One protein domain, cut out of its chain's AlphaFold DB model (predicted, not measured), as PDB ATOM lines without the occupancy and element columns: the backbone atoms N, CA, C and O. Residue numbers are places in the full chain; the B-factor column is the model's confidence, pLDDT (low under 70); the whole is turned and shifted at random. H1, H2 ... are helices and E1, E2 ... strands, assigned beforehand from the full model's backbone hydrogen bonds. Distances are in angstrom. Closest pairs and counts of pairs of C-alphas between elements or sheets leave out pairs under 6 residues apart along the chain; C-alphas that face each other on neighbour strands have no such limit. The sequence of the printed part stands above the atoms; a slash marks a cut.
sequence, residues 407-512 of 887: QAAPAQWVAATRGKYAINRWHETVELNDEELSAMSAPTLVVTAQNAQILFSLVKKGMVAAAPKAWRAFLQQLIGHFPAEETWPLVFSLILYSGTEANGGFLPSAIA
ATOM      1  N   GLN A 407     -42.805 -12.950 -51.450       87.06
ATOM      2  CA  GLN A 407     -43.813 -11.883 -51.348       87.06
ATOM      3  C   GLN A 407     -43.673 -11.035 -50.069       87.06
ATOM      4  O   GLN A 407     -44.543 -10.216 -49.776       87.06
ATOM      5  N   ALA A 408     -42.590 -11.206 -49.302       85.06
ATOM      6  CA  ALA A 408     -42.406 -10.524 -48.023       85.06
ATOM      7  C   ALA A 408     -42.273  -8.998 -48.176       85.06
ATOM      8  O   ALA A 408     -41.523  -8.489 -49.017       85.06
ATOM      9  N   ALA A 409     -42.995  -8.267 -47.330       87.19
ATOM     10  CA  ALA A 409     -42.849  -6.833 -47.130       87.19
ATOM     11  C   ALA A 409     -43.105  -6.540 -45.637       87.19
ATOM     12  O   ALA A 409     -44.241  -6.725 -45.194       87.19
ATOM     13  N   PRO A 410     -42.104  -6.097 -44.846       88.19
ATOM     14  CA  PRO A 410     -40.753  -5.663 -45.235       88.19
ATOM     15  C   PRO A 410     -39.814  -6.809 -45.667       88.19
ATOM     16  O   PRO A 410     -40.216  -7.965 -45.746       88.19
ATOM     17  N   ALA A 411     -38.562  -6.461 -45.985       89.94
ATOM     18  CA  ALA A 411     -37.489  -7.428 -46.213       89.94
ATOM     19  C   ALA A 411     -37.183  -8.241 -44.942       89.94
ATOM     20  O   ALA A 411     -37.309  -7.729 -43.828       89.94
ATOM     21  N   GLN A 412     -36.771  -9.497 -45.119       90.88
ATOM     22  CA  GLN A 412     -36.573 -10.459 -44.034       90.88
ATOM     23  C   GLN A 412     -35.313 -11.313 -44.229       90.88
ATOM     24  O   GLN A 412     -34.803 -11.442 -45.346       90.88
ATOM     25  N   TRP A 413     -34.848 -11.922 -43.138       89.00
ATOM     26  CA  TRP A 413     -33.760 -12.901 -43.147       89.00
ATOM     27  C   TRP A 413     -34.179 -14.206 -43.836       89.00
ATOM     28  O   TRP A 413     -35.310 -14.666 -43.672       89.00
ATOM     29  N   VAL A 414     -33.265 -14.822 -44.590       80.19
ATOM     30  CA  VAL A 414     -33.507 -16.081 -45.316       80.19
ATOM     31  C   VAL A 414     -32.309 -17.028 -45.260       80.19
ATOM     32  O   VAL A 414     -31.621 -17.256 -46.253       80.19
ATOM     33  N   ALA A 415     -32.088 -17.626 -44.093       72.31
ATOM     34  CA  ALA A 415     -31.103 -18.686 -43.932       72.31
ATOM     35  C   ALA A 415     -31.476 -19.666 -42.815       72.31
ATOM     36  O   ALA A 415     -32.224 -19.321 -41.900       72.31
ATOM     37  N   ALA A 416     -30.895 -20.862 -42.871       70.31
ATOM     38  CA  ALA A 416     -30.759 -21.735 -41.710       70.31
ATOM     39  C   ALA A 416     -29.406 -21.448 -41.040       70.31
ATOM     40  O   ALA A 416     -28.371 -21.604 -41.684       70.31
ATOM     41  N   THR A 417     -29.401 -21.009 -39.779       74.31
ATOM     42  CA  THR A 417     -28.175 -20.676 -39.029       74.31
ATOM     43  C   THR A 417     -27.734 -21.826 -38.125       74.31
ATOM     44  O   THR A 417     -28.541 -22.346 -37.354       74.31
ATOM     45  N   ARG A 418     -26.442 -22.160 -38.148       74.81
ATOM     46  CA  ARG A 418     -25.792 -23.160 -37.292       74.81
ATOM     47  C   ARG A 418     -24.512 -22.570 -36.693       74.81
ATOM     48  O   ARG A 418     -23.448 -22.583 -37.312       74.81
ATOM     49  N   GLY A 419     -24.608 -22.032 -35.478       81.50
ATOM     50  CA  GLY A 419     -23.497 -21.312 -34.847       81.50
ATOM     51  C   GLY A 419     -23.076 -20.100 -35.686       81.50
ATOM     52  O   GLY A 419     -23.904 -19.243 -35.971       81.50
ATOM     53  N   LYS A 420     -21.805 -20.054 -36.106       86.75
ATOM     54  CA  LYS A 420     -21.264 -19.004 -36.992       86.75
ATOM     55  C   LYS A 420     -21.474 -19.253 -38.494       86.75
ATOM     56  O   LYS A 420     -20.972 -18.485 -39.303       86.75
ATOM     57  N   TYR A 421     -22.164 -20.322 -38.888       86.69
ATOM     58  CA  TYR A 421     -22.442 -20.628 -40.294       86.69
ATOM     59  C   TYR A 421     -23.919 -20.436 -40.618       86.69
ATOM     60  O   TYR A 421     -24.784 -20.611 -39.758       86.69
ATOM     61  N   ALA A 422     -24.219 -20.108 -41.870       86.06
ATOM     62  CA  ALA A 422     -25.578 -20.023 -42.376       86.06
ATOM     63  C   ALA A 422     -25.673 -20.611 -43.787       86.06
ATOM     64  O   ALA A 422     -24.745 -20.473 -44.576       86.06
ATOM     65  N   ILE A 423     -26.796 -21.251 -44.112       87.00
ATOM     66  CA  ILE A 423     -27.079 -21.781 -45.454       87.00
ATOM     67  C   ILE A 423     -28.088 -20.849 -46.130       87.00
ATOM     68  O   ILE A 423     -29.200 -20.681 -45.620       87.00
ATOM     69  N   ASN A 424     -27.706 -20.234 -47.254       88.94
ATOM     70  CA  ASN A 424     -28.591 -19.353 -48.029       88.94
ATOM     71  C   ASN A 424     -29.573 -20.154 -48.918       88.94
ATOM     72  O   ASN A 424     -29.569 -21.385 -48.908       88.94
ATOM     73  N   ARG A 425     -30.463 -19.491 -49.675       88.25
ATOM     74  CA  ARG A 425     -31.462 -20.188 -50.526       88.25
ATOM     75  C   ARG A 425     -30.936 -20.614 -51.902       88.25
ATOM     76  O   ARG A 425     -31.688 -21.200 -52.671       88.25
ATOM     77  N   TRP A 426     -29.661 -20.352 -52.182       89.00
ATOM     78  CA  TRP A 426     -28.882 -21.037 -53.218       89.00
ATOM     79  C   TRP A 426     -28.090 -22.225 -52.651       89.00
ATOM     80  O   TRP A 426     -27.371 -22.877 -53.388       89.00
ATOM     81  N   HIS A 427     -28.260 -22.540 -51.359       86.12
ATOM     82  CA  HIS A 427     -27.557 -23.605 -50.640       86.12
ATOM     83  C   HIS A 427     -26.038 -23.401 -50.501       86.12
ATOM     84  O   HIS A 427     -25.312 -24.334 -50.162       86.12
ATOM     85  N   GLU A 428     -25.563 -22.157 -50.637       86.00
ATOM     86  CA  GLU A 428     -24.207 -21.787 -50.229       86.00
ATOM     87  C   GLU A 428     -24.115 -21.749 -48.694       86.00
ATOM     88  O   GLU A 428     -24.885 -21.043 -48.030       86.00
ATOM     89  N   THR A 429     -23.133 -22.456 -48.131       85.00
ATOM     90  CA  THR A 429     -22.719 -22.289 -46.733       85.00
ATOM     91  C   THR A 429     -21.830 -21.053 -46.618       85.00
ATOM     92  O   THR A 429     -20.701 -21.042 -47.108       85.00
ATOM     93  N   VAL A 430     -22.320 -20.020 -45.937       86.69
ATOM     94  CA  VAL A 430     -21.583 -18.783 -45.656       86.69
ATOM     95  C   VAL A 430     -21.152 -18.727 -44.191       86.69
ATOM     96  O   VAL A 430     -21.890 -19.126 -43.290       86.69
ATOM     97  N   GLU A 431     -19.954 -18.207 -43.940       89.19
ATOM     98  CA  GLU A 431     -19.486 -17.887 -42.588       89.19
ATOM     99  C   GLU A 431     -19.941 -16.473 -42.201       89.19
ATOM    100  O   GLU A 431     -19.823 -15.533 -42.993       89.19
ATOM    101  N   LEU A 432     -20.474 -16.322 -40.991       90.06
ATOM    102  CA  LEU A 432     -20.922 -15.067 -40.395       90.06
ATOM    103  C   LEU A 432     -19.943 -14.639 -39.299       90.06
ATOM    104  O   LEU A 432     -19.519 -15.459 -38.484       90.06
ATOM    105  N   ASN A 433     -19.608 -13.352 -39.260       92.88
ATOM    106  CA  ASN A 433     -18.876 -12.768 -38.136       92.88
ATOM    107  C   ASN A 433     -19.826 -12.393 -36.976       92.88
ATOM    108  O   ASN A 433     -21.050 -12.437 -37.118       92.88
ATOM    109  N   ASP A 434     -19.269 -12.007 -35.825       92.06
ATOM    110  CA  ASP A 434     -20.055 -11.704 -34.619       92.06
ATOM    111  C   ASP A 434     -21.034 -10.524 -34.805       92.06
ATOM    112  O   ASP A 434     -22.130 -10.531 -34.239       92.06
ATOM    113  N   GLU A 435     -20.683  -9.521 -35.619       92.75
ATOM    114  CA  GLU A 435     -21.548  -8.366 -35.909       92.75
ATOM    115  C   GLU A 435     -22.721  -8.748 -36.822       92.75
ATOM    116  O   GLU A 435     -23.856  -8.329 -36.595       92.75
ATOM    117  N   GLU A 436     -22.463  -9.581 -37.829       93.38
ATOM    118  CA  GLU A 436     -23.463 -10.148 -38.736       93.38
ATOM    119  C   GLU A 436     -24.432 -11.075 -37.994       93.38
ATOM    120  O   GLU A 436     -25.647 -10.954 -38.158       93.38
ATOM    121  N   LEU A 437     -23.912 -11.954 -37.130       89.88
ATOM    122  CA  LEU A 437     -24.710 -12.848 -36.293       89.88
ATOM    123  C   LEU A 437     -25.587 -12.053 -35.311       89.88
ATOM    124  O   LEU A 437     -26.778 -12.333 -35.160       89.88
ATOM    125  N   SER A 438     -25.020 -11.012 -34.693       89.69
ATOM    126  CA  SER A 438     -25.748 -10.075 -33.833       89.69
ATOM    127  C   SER A 438     -26.860  -9.350 -34.600       89.69
ATOM    128  O   SER A 438     -28.003  -9.314 -34.139       89.69
ATOM    129  N   ALA A 439     -26.587  -8.858 -35.814       89.25
ATOM    130  CA  ALA A 439     -27.593  -8.222 -36.664       89.25
ATOM    131  C   ALA A 439     -28.730  -9.184 -37.058       89.25
ATOM    132  O   ALA A 439     -29.898  -8.793 -37.013       89.25
ATOM    133  N   MET A 440     -28.414 -10.442 -37.381       88.38
ATOM    134  CA  MET A 440     -29.408 -11.472 -37.717       88.38
ATOM    135  C   MET A 440     -30.253 -11.933 -36.521       88.38
ATOM    136  O   MET A 440     -31.354 -12.441 -36.723       88.38
ATOM    137  N   SER A 441     -29.803 -11.710 -35.279       84.50
ATOM    138  CA  SER A 441     -30.611 -11.986 -34.080       84.50
ATOM    139  C   SER A 441     -31.824 -11.051 -33.926       84.50
ATOM    140  O   SER A 441     -32.762 -11.363 -33.187       84.50
ATOM    141  N   ALA A 442     -31.843  -9.912 -34.631       84.06
ATOM    142  CA  ALA A 442     -32.976  -8.999 -34.624       84.06
ATOM    143  C   ALA A 442     -34.157  -9.578 -35.435       84.06
ATOM    144  O   ALA A 442     -33.986  -9.902 -36.613       84.06
ATOM    145  N   PRO A 443     -35.383  -9.635 -34.870       77.31
ATOM    146  CA  PRO A 443     -36.541 -10.258 -35.524       77.31
ATOM    147  C   PRO A 443     -37.063  -9.473 -36.740       77.31
ATOM    148  O   PRO A 443     -37.875  -9.982 -37.507       77.31
ATOM    149  N   THR A 444     -36.625  -8.226 -36.911       82.00
ATOM    150  CA  THR A 444     -37.012  -7.345 -38.015       82.00
ATOM    151  C   THR A 444     -35.779  -6.683 -38.605       82.00
ATOM    152  O   THR A 444     -35.004  -6.062 -37.874       82.00
ATOM    153  N   LEU A 445     -35.640  -6.746 -39.926       87.50
ATOM    154  CA  LEU A 445     -34.558  -6.084 -40.641       87.50
ATOM    155  C   LEU A 445     -34.852  -4.575 -40.731       87.50
ATOM    156  O   LEU A 445     -35.769  -4.146 -41.431       87.50
ATOM    157  N   VAL A 446     -34.078  -3.769 -40.000       88.25
ATOM    158  CA  VAL A 446     -34.175  -2.300 -39.980       88.25
ATOM    159  C   VAL A 446     -32.838  -1.708 -40.409       88.25
ATOM    160  O   VAL A 446     -31.811  -2.018 -39.808       88.25
ATOM    161  N   VAL A 447     -32.847  -0.841 -41.424       91.00
ATOM    162  CA  VAL A 447     -31.647  -0.118 -41.862       91.00
ATOM    163  C   VAL A 447     -31.411   1.099 -40.971       91.00
ATOM    164  O   VAL A 447     -32.322   1.890 -40.732       91.00
ATOM    165  N   THR A 448     -30.176   1.262 -40.505       90.88
ATOM    166  CA  THR A 448     -29.696   2.423 -39.752       90.88
ATOM    167  C   THR A 448     -28.312   2.839 -40.247       90.88
ATOM    168  O   THR A 448     -27.615   2.077 -40.917       90.88
ATOM    169  N   ALA A 449     -27.867   4.040 -39.870       87.75
ATOM    170  CA  ALA A 449     -26.506   4.489 -40.162       87.75
ATOM    171  C   ALA A 449     -25.424   3.587 -39.531       87.75
ATOM    172  O   ALA A 449     -24.353   3.444 -40.111       87.75
ATOM    173  N   GLN A 450     -25.690   2.962 -38.374       88.62
ATOM    174  CA  GLN A 450     -24.719   2.076 -37.721       88.62
ATOM    175  C   GLN A 450     -24.601   0.700 -38.391       88.62
ATOM    176  O   GLN A 450     -23.521   0.123 -38.367       88.62
ATOM    177  N   ASN A 451     -25.685   0.151 -38.958       90.69
ATOM    178  CA  ASN A 451     -25.686  -1.225 -39.470       90.69
ATOM    179  C   ASN A 451     -25.658  -1.343 -41.003       90.69
ATOM    180  O   ASN A 451     -25.525  -2.457 -41.503       90.69
ATOM    181  N   ALA A 452     -25.739  -0.242 -41.762       90.38
ATOM    182  CA  ALA A 452     -25.821  -0.286 -43.225       90.38
ATOM    183  C   ALA A 452     -24.683  -1.093 -43.892       90.38
ATOM    184  O   ALA A 452     -24.942  -1.845 -44.832       90.38
ATOM    185  N   GLN A 453     -23.445  -1.003 -43.385       90.12
ATOM    186  CA  GLN A 453     -22.304  -1.799 -43.872       90.12
ATOM    187  C   GLN A 453     -22.469  -3.305 -43.593       90.12
ATOM    188  O   GLN A 453     -22.279  -4.115 -44.502       90.12
ATOM    189  N   ILE A 454     -22.904  -3.678 -42.384       92.38
ATOM    190  CA  ILE A 454     -23.184  -5.071 -41.992       92.38
ATOM    191  C   ILE A 454     -24.326  -5.640 -42.850       92.38
ATOM    192  O   ILE A 454     -24.208  -6.724 -43.418       92.38
ATOM    193  N   LEU A 455     -25.407  -4.874 -43.030       92.31
ATOM    194  CA  LEU A 455     -26.532  -5.255 -43.886       92.31
ATOM    195  C   LEU A 455     -26.108  -5.436 -45.349       92.31
ATOM    196  O   LEU A 455     -26.557  -6.380 -45.996       92.31
ATOM    197  N   PHE A 456     -25.214  -4.595 -45.875       90.62
ATOM    198  CA  PHE A 456     -24.677  -4.779 -47.225       90.62
ATOM    199  C   PHE A 456     -23.798  -6.038 -47.344       90.62
ATOM    200  O   PHE A 456     -23.852  -6.713 -48.372       90.62
ATOM    201  N   SER A 457     -23.042  -6.406 -46.301       91.81
ATOM    202  CA  SER A 457     -22.332  -7.695 -46.245       91.81
ATOM    203  C   SER A 457     -23.309  -8.878 -46.295       91.81
ATOM    204  O   SER A 457     -23.174  -9.774 -47.129       91.81
ATOM    205  N   LEU A 458     -24.374  -8.827 -45.491       92.88
ATOM    206  CA  LEU A 458     -25.421  -9.851 -45.451       92.88
ATOM    207  C   LEU A 458     -26.183  -9.983 -46.785       92.88
ATOM    208  O   LEU A 458     -26.535 -11.095 -47.182       92.88
ATOM    209  N   VAL A 459     -26.369  -8.888 -47.532       92.38
ATOM    210  CA  VAL A 459     -26.895  -8.926 -48.913       92.38
ATOM    211  C   VAL A 459     -25.950  -9.674 -49.858       92.38
ATOM    212  O   VAL A 459     -26.415 -10.528 -50.608       92.38
ATOM    213  N   LYS A 460     -24.630  -9.428 -49.802       91.12
ATOM    214  CA  LYS A 460     -23.644 -10.184 -50.610       91.12
ATOM    215  C   LYS A 460     -23.684 -11.681 -50.288       91.12
ATOM    216  O   LYS A 460     -23.667 -12.502 -51.196       91.12
ATOM    217  N   LYS A 461     -23.865 -12.044 -49.017       92.25
ATOM    218  CA  LYS A 461     -24.017 -13.442 -48.568       92.25
ATOM    219  C   LYS A 461     -25.381 -14.077 -48.910       92.25
ATOM    220  O   LYS A 461     -25.599 -15.253 -48.631       92.25
ATOM    221  N   GLY A 462     -26.313 -13.326 -49.506       92.88
ATOM    222  CA  GLY A 462     -27.644 -13.823 -49.879       92.88
ATOM    223  C   GLY A 462     -28.598 -14.014 -48.692       92.88
ATOM    224  O   GLY A 462     -29.581 -14.742 -48.803       92.88
ATOM    225  N   MET A 463     -28.336 -13.373 -47.550       92.44
ATOM    226  CA  MET A 463     -29.085 -13.566 -46.295       92.44
ATOM    227  C   MET A 463     -30.430 -12.823 -46.238       92.44
ATOM    228  O   MET A 463     -31.153 -12.955 -45.252       92.44
ATOM    229  N   VAL A 464     -30.777 -12.041 -47.265       92.50
ATOM    230  CA  VAL A 464     -31.973 -11.182 -47.308       92.50
ATOM    231  C   VAL A 464     -32.864 -11.567 -48.490       92.50
ATOM    232  O   VAL A 464     -32.362 -11.823 -49.581       92.50
ATOM    233  N   ALA A 465     -34.185 -11.569 -48.295       92.12
ATOM    234  CA  ALA A 465     -35.163 -11.616 -49.382       92.12
ATOM    235  C   ALA A 465     -36.359 -10.701 -49.102       92.12
ATOM    236  O   ALA A 465     -36.713 -10.433 -47.952       92.12
ATOM    237  N   ALA A 466     -37.007 -10.251 -50.173       93.00
ATOM    238  CA  ALA A 466     -38.196  -9.413 -50.129       93.00
ATOM    239  C   ALA A 466     -38.968  -9.509 -51.453       93.00
ATOM    240  O   ALA A 466     -38.407  -9.891 -52.478       93.00
ATOM    241  N   ALA A 467     -40.223  -9.061 -51.471       93.50
ATOM    242  CA  ALA A 467     -40.906  -8.742 -52.722       93.50
ATOM    243  C   ALA A 467     -40.156  -7.614 -53.464       93.50
ATOM    244  O   ALA A 467     -39.648  -6.703 -52.803       93.50
ATOM    245  N   PRO A 468     -40.154  -7.547 -54.811       93.00
ATOM    246  CA  PRO A 468     -39.377  -6.552 -55.563       93.00
ATOM    247  C   PRO A 468     -39.580  -5.084 -55.135       93.00
ATOM    248  O   PRO A 468     -38.630  -4.305 -55.084       93.00
ATOM    249  N   LYS A 469     -40.803  -4.697 -54.735       92.44
ATOM    250  CA  LYS A 469     -41.090  -3.352 -54.189       92.44
ATOM    251  C   LYS A 469     -40.450  -3.102 -52.817       92.44
ATOM    252  O   LYS A 469     -40.058  -1.971 -52.537       92.44
ATOM    253  N   ALA A 470     -40.380  -4.127 -51.970       93.88
ATOM    254  CA  ALA A 470     -39.752  -4.064 -50.655       93.88
ATOM    255  C   ALA A 470     -38.219  -4.119 -50.772       93.88
ATOM    256  O   ALA A 470     -37.551  -3.346 -50.095       93.88
ATOM    257  N   TRP A 471     -37.674  -4.902 -51.712       94.44
ATOM    258  CA  TRP A 471     -36.261  -4.841 -52.112       94.44
ATOM    259  C   TRP A 471     -35.852  -3.433 -52.544       94.44
ATOM    260  O   TRP A 471     -34.868  -2.895 -52.045       94.44
ATOM    261  N   ARG A 472     -36.642  -2.795 -53.417       94.62
ATOM    262  CA  ARG A 472     -36.412  -1.406 -53.831       94.62
ATOM    263  C   ARG A 472     -36.378  -0.454 -52.631       94.62
ATOM    264  O   ARG A 472     -35.433   0.313 -52.510       94.62
ATOM    265  N   ALA A 473     -37.364  -0.528 -51.735       94.12
ATOM    266  CA  ALA A 473     -37.412   0.316 -50.537       94.12
ATOM    267  C   ALA A 473     -36.216   0.075 -49.593       94.12
ATOM    268  O   ALA A 473     -35.646   1.025 -49.064       94.12
ATOM    269  N   PHE A 474     -35.798  -1.180 -49.426       94.81
ATOM    270  CA  PHE A 474     -34.633  -1.562 -48.629       94.81
ATOM    271  C   PHE A 474     -33.313  -1.038 -49.227       94.81
ATOM    272  O   PHE A 474     -32.511  -0.431 -48.519       94.81
ATOM    273  N   LEU A 475     -33.115  -1.175 -50.542       94.69
ATOM    274  CA  LEU A 475     -31.962  -0.604 -51.249       94.69
ATOM    275  C   LEU A 475     -31.945   0.928 -51.163       94.69
ATOM    276  O   LEU A 475     -30.892   1.517 -50.941       94.69
ATOM    277  N   GLN A 476     -33.107   1.576 -51.278       94.44
ATOM    278  CA  GLN A 476     -33.244   3.021 -51.084       94.44
ATOM    279  C   GLN A 476     -32.842   3.456 -49.662       94.44
ATOM    280  O   GLN A 476     -32.116   4.438 -49.516       94.44
ATOM    281  N   GLN A 477     -33.240   2.713 -48.625       94.06
ATOM    282  CA  GLN A 477     -32.806   2.970 -47.247       94.06
ATOM    283  C   GLN A 477     -31.292   2.793 -47.067       94.06
ATOM    284  O   GLN A 477     -30.661   3.647 -46.447       94.06
ATOM    285  N   LEU A 478     -30.692   1.740 -47.639       93.12
ATOM    286  CA  LEU A 478     -29.234   1.557 -47.620       93.12
ATOM    287  C   LEU A 478     -28.520   2.751 -48.269       93.12
ATOM    288  O   LEU A 478     -27.642   3.340 -47.647       93.12
ATOM    289  N   ILE A 479     -28.947   3.166 -49.465       92.69
ATOM    290  CA  ILE A 479     -28.396   4.320 -50.202       92.69
ATOM    291  C   ILE A 479     -28.496   5.627 -49.398       92.69
ATOM    292  O   ILE A 479     -27.610   6.472 -49.491       92.69
ATOM    293  N   GLY A 480     -29.543   5.796 -48.583       90.12
ATOM    294  CA  GLY A 480     -29.704   6.961 -47.706       90.12
ATOM    295  C   GLY A 480     -28.754   7.006 -46.500       90.12
ATOM    296  O   GLY A 480     -28.607   8.064 -45.891       90.12
ATOM    297  N   HIS A 481     -28.114   5.884 -46.152       88.38
ATOM    298  CA  HIS A 481     -27.242   5.750 -44.980       88.38
ATOM    299  C   HIS A 481     -25.779   5.421 -45.309       88.38
ATOM    300  O   HIS A 481     -24.905   5.657 -44.475       88.38
ATOM    301  N   PHE A 482     -25.498   4.888 -46.496       80.81
ATOM    302  CA  PHE A 482     -24.150   4.520 -46.924       80.81
ATOM    303  C   PHE A 482     -23.309   5.756 -47.313       80.81
ATOM    304  O   PHE A 482     -23.856   6.736 -47.829       80.81
ATOM    305  N   PRO A 483     -21.972   5.737 -47.139       82.81
ATOM    306  CA  PRO A 483     -21.097   6.746 -47.729       82.81
ATOM    307  C   PRO A 483     -21.310   6.824 -49.245       82.81
ATOM    308  O   PRO A 483     -21.145   5.830 -49.956       82.81
ATOM    309  N   ALA A 484     -21.662   8.012 -49.750       80.88
ATOM    310  CA  ALA A 484     -22.085   8.209 -51.141       80.88
ATOM    311  C   ALA A 484     -21.066   7.689 -52.177       80.88
ATOM    312  O   ALA A 484     -21.452   7.290 -53.276       80.88
ATOM    313  N   GLU A 485     -19.778   7.647 -51.819       80.75
ATOM    314  CA  GLU A 485     -18.727   7.129 -52.695       80.75
ATOM    315  C   GLU A 485     -18.657   5.599 -52.770       80.75
ATOM    316  O   GLU A 485     -18.344   5.049 -53.822       80.75
ATOM    317  N   GLU A 486     -19.029   4.901 -51.700       83.00
ATOM    318  CA  GLU A 486     -19.104   3.435 -51.651       83.00
ATOM    319  C   GLU A 486     -20.473   2.905 -52.120       83.00
ATOM    320  O   GLU A 486     -20.659   1.703 -52.291       83.00
ATOM    321  N   THR A 487     -21.443   3.798 -52.343       82.31
ATOM    322  CA  THR A 487     -22.854   3.461 -52.615       82.31
ATOM    323  C   THR A 487     -23.106   2.965 -54.043       82.31
ATOM    324  O   THR A 487     -24.104   2.290 -54.303       82.31
ATOM    325  N   TRP A 488     -22.216   3.276 -54.995       84.88
ATOM    326  CA  TRP A 488     -22.444   3.004 -56.422       84.88
ATOM    327  C   TRP A 488     -22.795   1.540 -56.783       84.88
ATOM    328  O   TRP A 488     -23.581   1.376 -57.719       84.88
ATOM    329  N   PRO A 489     -22.326   0.475 -56.088       85.44
ATOM    330  CA  PRO A 489     -22.719  -0.899 -56.413       85.44
ATOM    331  C   PRO A 489     -24.221  -1.157 -56.228       85.44
ATOM    332  O   PRO A 489     -24.797  -1.955 -56.958       85.44
ATOM    333  N   LEU A 490     -24.876  -0.449 -55.296       91.62
ATOM    334  CA  LEU A 490     -26.315  -0.583 -55.037       91.62
ATOM    335  C   LEU A 490     -27.181   0.070 -56.124       91.62
ATOM    336  O   LEU A 490     -28.345  -0.294 -56.279       91.62
ATOM    337  N   VAL A 491     -26.633   1.023 -56.889       93.44
ATOM    338  CA  VAL A 491     -27.373   1.787 -57.914       93.44
ATOM    339  C   VAL A 491     -27.898   0.868 -59.018       93.44
ATOM    340  O   VAL A 491     -29.023   1.040 -59.481       93.44
ATOM    341  N   PHE A 492     -27.113  -0.130 -59.420       93.50
ATOM    342  CA  PHE A 492     -27.489  -1.034 -60.503       93.50
ATOM    343  C   PHE A 492     -28.467  -2.129 -60.045       93.50
ATOM    344  O   PHE A 492     -29.464  -2.366 -60.727       93.50
ATOM    345  N   SER A 493     -28.301  -2.678 -58.834       95.38
ATOM    346  CA  SER A 493     -29.346  -3.485 -58.182       95.38
ATOM    347  C   SER A 493     -30.661  -2.705 -58.070       95.38
ATOM    348  O   SER A 493     -31.728  -3.211 -58.420       95.38
ATOM    349  N   LEU A 494     -30.604  -1.433 -57.655       95.25
ATOM    350  CA  LEU A 494     -31.782  -0.573 -57.550       95.25
ATOM    351  C   LEU A 494     -32.485  -0.382 -58.902       95.25
ATOM    352  O   LEU A 494     -33.716  -0.348 -58.924       95.25
ATOM    353  N   ILE A 495     -31.750  -0.296 -60.018       94.88
ATOM    354  CA  ILE A 495     -32.333  -0.258 -61.370       94.88
ATOM    355  C   ILE A 495     -33.148  -1.531 -61.636       94.88
ATOM    356  O   ILE A 495     -34.308  -1.418 -62.032       94.88
ATOM    357  N   LEU A 496     -32.613  -2.722 -61.349       95.38
ATOM    358  CA  LEU A 496     -33.332  -3.987 -61.560       95.38
ATOM    359  C   LEU A 496     -34.609  -4.084 -60.708       95.38
ATOM    360  O   LEU A 496     -35.680  -4.379 -61.239       95.38
ATOM    361  N   TYR A 497     -34.548  -3.754 -59.414       94.50
ATOM    362  CA  TYR A 497     -35.730  -3.760 -58.531       94.50
ATOM    363  C   TYR A 497     -36.695  -2.575 -58.762       94.50
ATOM    364  O   TYR A 497     -37.814  -2.569 -58.242       94.50
ATOM    365  N   SER A 498     -36.303  -1.576 -59.562       92.44
ATOM    366  CA  SER A 498     -37.167  -0.465 -60.002       92.44
ATOM    367  C   SER A 498     -37.729  -0.646 -61.414       92.44
ATOM    368  O   SER A 498     -38.706   0.020 -61.762       92.44
ATOM    369  N   GLY A 499     -37.126  -1.521 -62.221       90.75
ATOM    370  CA  GLY A 499     -37.527  -1.840 -63.586       90.75
ATOM    371  C   GLY A 499     -38.558  -2.966 -63.662       90.75
ATOM    372  O   GLY A 499     -38.686  -3.793 -62.761       90.75
ATOM    373  N   THR A 500     -39.300  -3.007 -64.764       90.88
ATOM    374  CA  THR A 500     -40.254  -4.079 -65.086       90.88
ATOM    375  C   THR A 500     -39.566  -5.242 -65.796       90.88
ATOM    376  O   THR A 500     -38.571  -5.008 -66.476       90.88
ATOM    377  N   GLU A 501     -40.122  -6.455 -65.736       90.69
ATOM    378  CA  GLU A 501     -39.580  -7.643 -66.437       90.69
ATOM    379  C   GLU A 501     -39.327  -7.380 -67.936       90.69
ATOM    380  O   GLU A 501     -38.260  -7.704 -68.449       90.69
ATOM    381  N   ALA A 502     -40.248  -6.684 -68.618       86.62
ATOM    382  CA  ALA A 502     -40.099  -6.271 -70.021       86.62
ATOM    383  C   ALA A 502     -38.900  -5.333 -70.304       86.62
ATOM    384  O   ALA A 502     -38.465  -5.219 -71.445       86.62
ATOM    385  N   ASN A 503     -38.366  -4.678 -69.268       88.12
ATOM    386  CA  ASN A 503     -37.192  -3.800 -69.303       88.12
ATOM    387  C   ASN A 503     -36.047  -4.393 -68.452       88.12
ATOM    388  O   ASN A 503     -35.321  -3.660 -67.784       88.12
ATOM    389  N   GLY A 504     -35.944  -5.725 -68.396       92.25
ATOM    390  CA  GLY A 504     -34.863  -6.443 -67.716       92.25
ATOM    391  C   GLY A 504     -34.883  -6.418 -66.182       92.25
ATOM    392  O   GLY A 504     -33.972  -6.978 -65.583       92.25
ATOM    393  N   GLY A 505     -35.879  -5.794 -65.543       94.56
ATOM    394  CA  GLY A 505     -36.001  -5.694 -64.081       94.56
ATOM    395  C   GLY A 505     -36.900  -6.764 -63.448       94.56
ATOM    396  O   GLY A 505     -37.278  -7.733 -64.102       94.56
ATOM    397  N   PHE A 506     -37.258  -6.586 -62.175       94.50
ATOM    398  CA  PHE A 506     -38.001  -7.570 -61.368       94.50
ATOM    399  C   PHE A 506     -39.469  -7.208 -61.072       94.50
ATOM    400  O   PHE A 506     -40.189  -8.009 -60.474       94.50
ATOM    401  N   LEU A 507     -39.958  -6.019 -61.447       90.81
ATOM    402  CA  LEU A 507     -41.366  -5.660 -61.225       90.81
ATOM    403  C   LEU A 507     -42.288  -6.352 -62.251       90.81
ATOM    404  O   LEU A 507     -42.033  -6.244 -63.454       90.81
ATOM    405  N   PRO A 508     -43.404  -6.978 -61.816       85.06
ATOM    406  CA  PRO A 508     -44.345  -7.636 -62.718       85.06
ATOM    407  C   PRO A 508     -44.853  -6.723 -63.834       85.06
ATOM    408  O   PRO A 508     -45.322  -5.607 -63.579       85.06
ATOM    409  N   SER A 509     -44.840  -7.229 -65.067       73.94
ATOM    410  CA  SER A 509     -45.218  -6.450 -66.259       73.94
ATOM    411  C   SER A 509     -46.651  -5.893 -66.223       73.94
ATOM    412  O   SER A 509     -46.913  -4.857 -66.824       73.94
ATOM    413  N   ALA A 510     -47.570  -6.486 -65.451       60.69
ATOM    414  CA  ALA A 510     -48.929  -5.963 -65.249       60.69
ATOM    415  C   ALA A 510     -48.988  -4.589 -64.536       60.69
ATOM    416  O   ALA A 510     -50.011  -3.908 -64.580       60.69
ATOM    417  N   ILE A 511     -47.899  -4.165 -63.881       55.44
ATOM    418  CA  ILE A 511     -47.767  -2.830 -63.271       55.44
ATOM    419  C   ILE A 511     -47.337  -1.788 -64.329       55.44
ATOM    420  O   ILE A 511     -47.557  -0.588 -64.145       55.44
ATOM    421  N   ALA A 512     -46.786  -2.225 -65.467       46.22
ATOM    422  CA  ALA A 512     -46.472  -1.361 -66.597       46.22
ATOM    423  C   ALA A 512     -47.768  -0.931 -67.300       46.22
ATOM    424  O   ALA A 512     -48.328  -1.662 -68.113       46.22
TER     425      ALA A 512
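AT A GLANCE: This is residues 407 to 512 of the 887 residues of a protein of Citrobacter koseri (UniProt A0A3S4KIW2). A small sheet of three short strands, with H1 at its border, makes one end of the domain; H3 and H4, a hairpin of two helices side by side, lie toward the other end, and H2 is between them. Residues 499 to 512, with no named element, carry on beyond H4 to the far end. The printed part has 106 residues with three named strands and then four named helices, in the order E1 E2 E3 H1 H2 H3 H4; the sheet runs E1 E2 E3, antiparallel throughout. The class is mostly helix, though under half of the residues are in named elements. The whole is compact, with a radius of gyration of the C-alphas of 14.2 A, and spans 44 by 31 by 21 A.

HOW THE PARTS SIT: Start at the sheet, where E1, residues 416 to 418, E2, residues 421 to 423, and E3, residues 429 to 431, form a meander, each strand the antiparallel neighbour of the one before. In the hairpin of E1 and E2, look for N 418 and O 421, 2.8 A apart; in the hairpin of E2 and E3, N 430 and O 422 are 2.8 A apart. H1, residues 434 to 440, is only just on the sheet, with 5 pairs of C-alphas within 10 A, and only grazes it with residues 437 to 440. H1 touches H2, residues 452 to 460, about perpendicular at 80 degrees; their closest C-alphas, of Glu 436 and Ile 454, are 6.0 A apart. H2 and H3, residues 468 to 481, form a helical hairpin and only just touch, with 3 pairs of C-alphas within 8 A, through residues 478 to 481 of H3 alone; their closest C-alphas are those of Ala 452 and Leu 478, 5.9 A. They run opposite ways at a steep tilt of 40 degrees. H3 and H4, residues 488 to 498, touch as a helical hairpin at a shallow tilt of 26 degrees, opposite ways; their closest C-alphas, of Arg 472 and Tyr 497, are 5.3 A apart. H2 and H4 are apart. Each O i to N i+4 pair is within hydrogen-bond range in H1, H2 and H3, and 5 of 7 in H4.

IN THESE COORDINATES: Find C-alpha 416, where E1 begins, at (-30.759, -21.735, -41.710). E1, E2 and E3 measure 6.8 A, 7.0 A and 6.9 A from first to last C-alpha, and H1 9.9 A. H2 covers 12.5 A, and H3, the longest helix, runs 20.3 A from C-alpha 468 at (-39.377, -6.552, -55.563). H4 runs 15.5 A and ends at C-alpha 498, (-37.167, -0.465, -60.002).

THE WHOLE: The two C-alphas farthest apart, of Gly 419 and Ala 512, are 44.0 A apart. The printed part has no cut, and the link from H1 to H2, 11 residues, is long. Residues 412 to 413 pair antiparallel with residues 464 to 465, outside the named strands. The mean pLDDT of the printed part is 87.9; residues 510 to 512 are under 70.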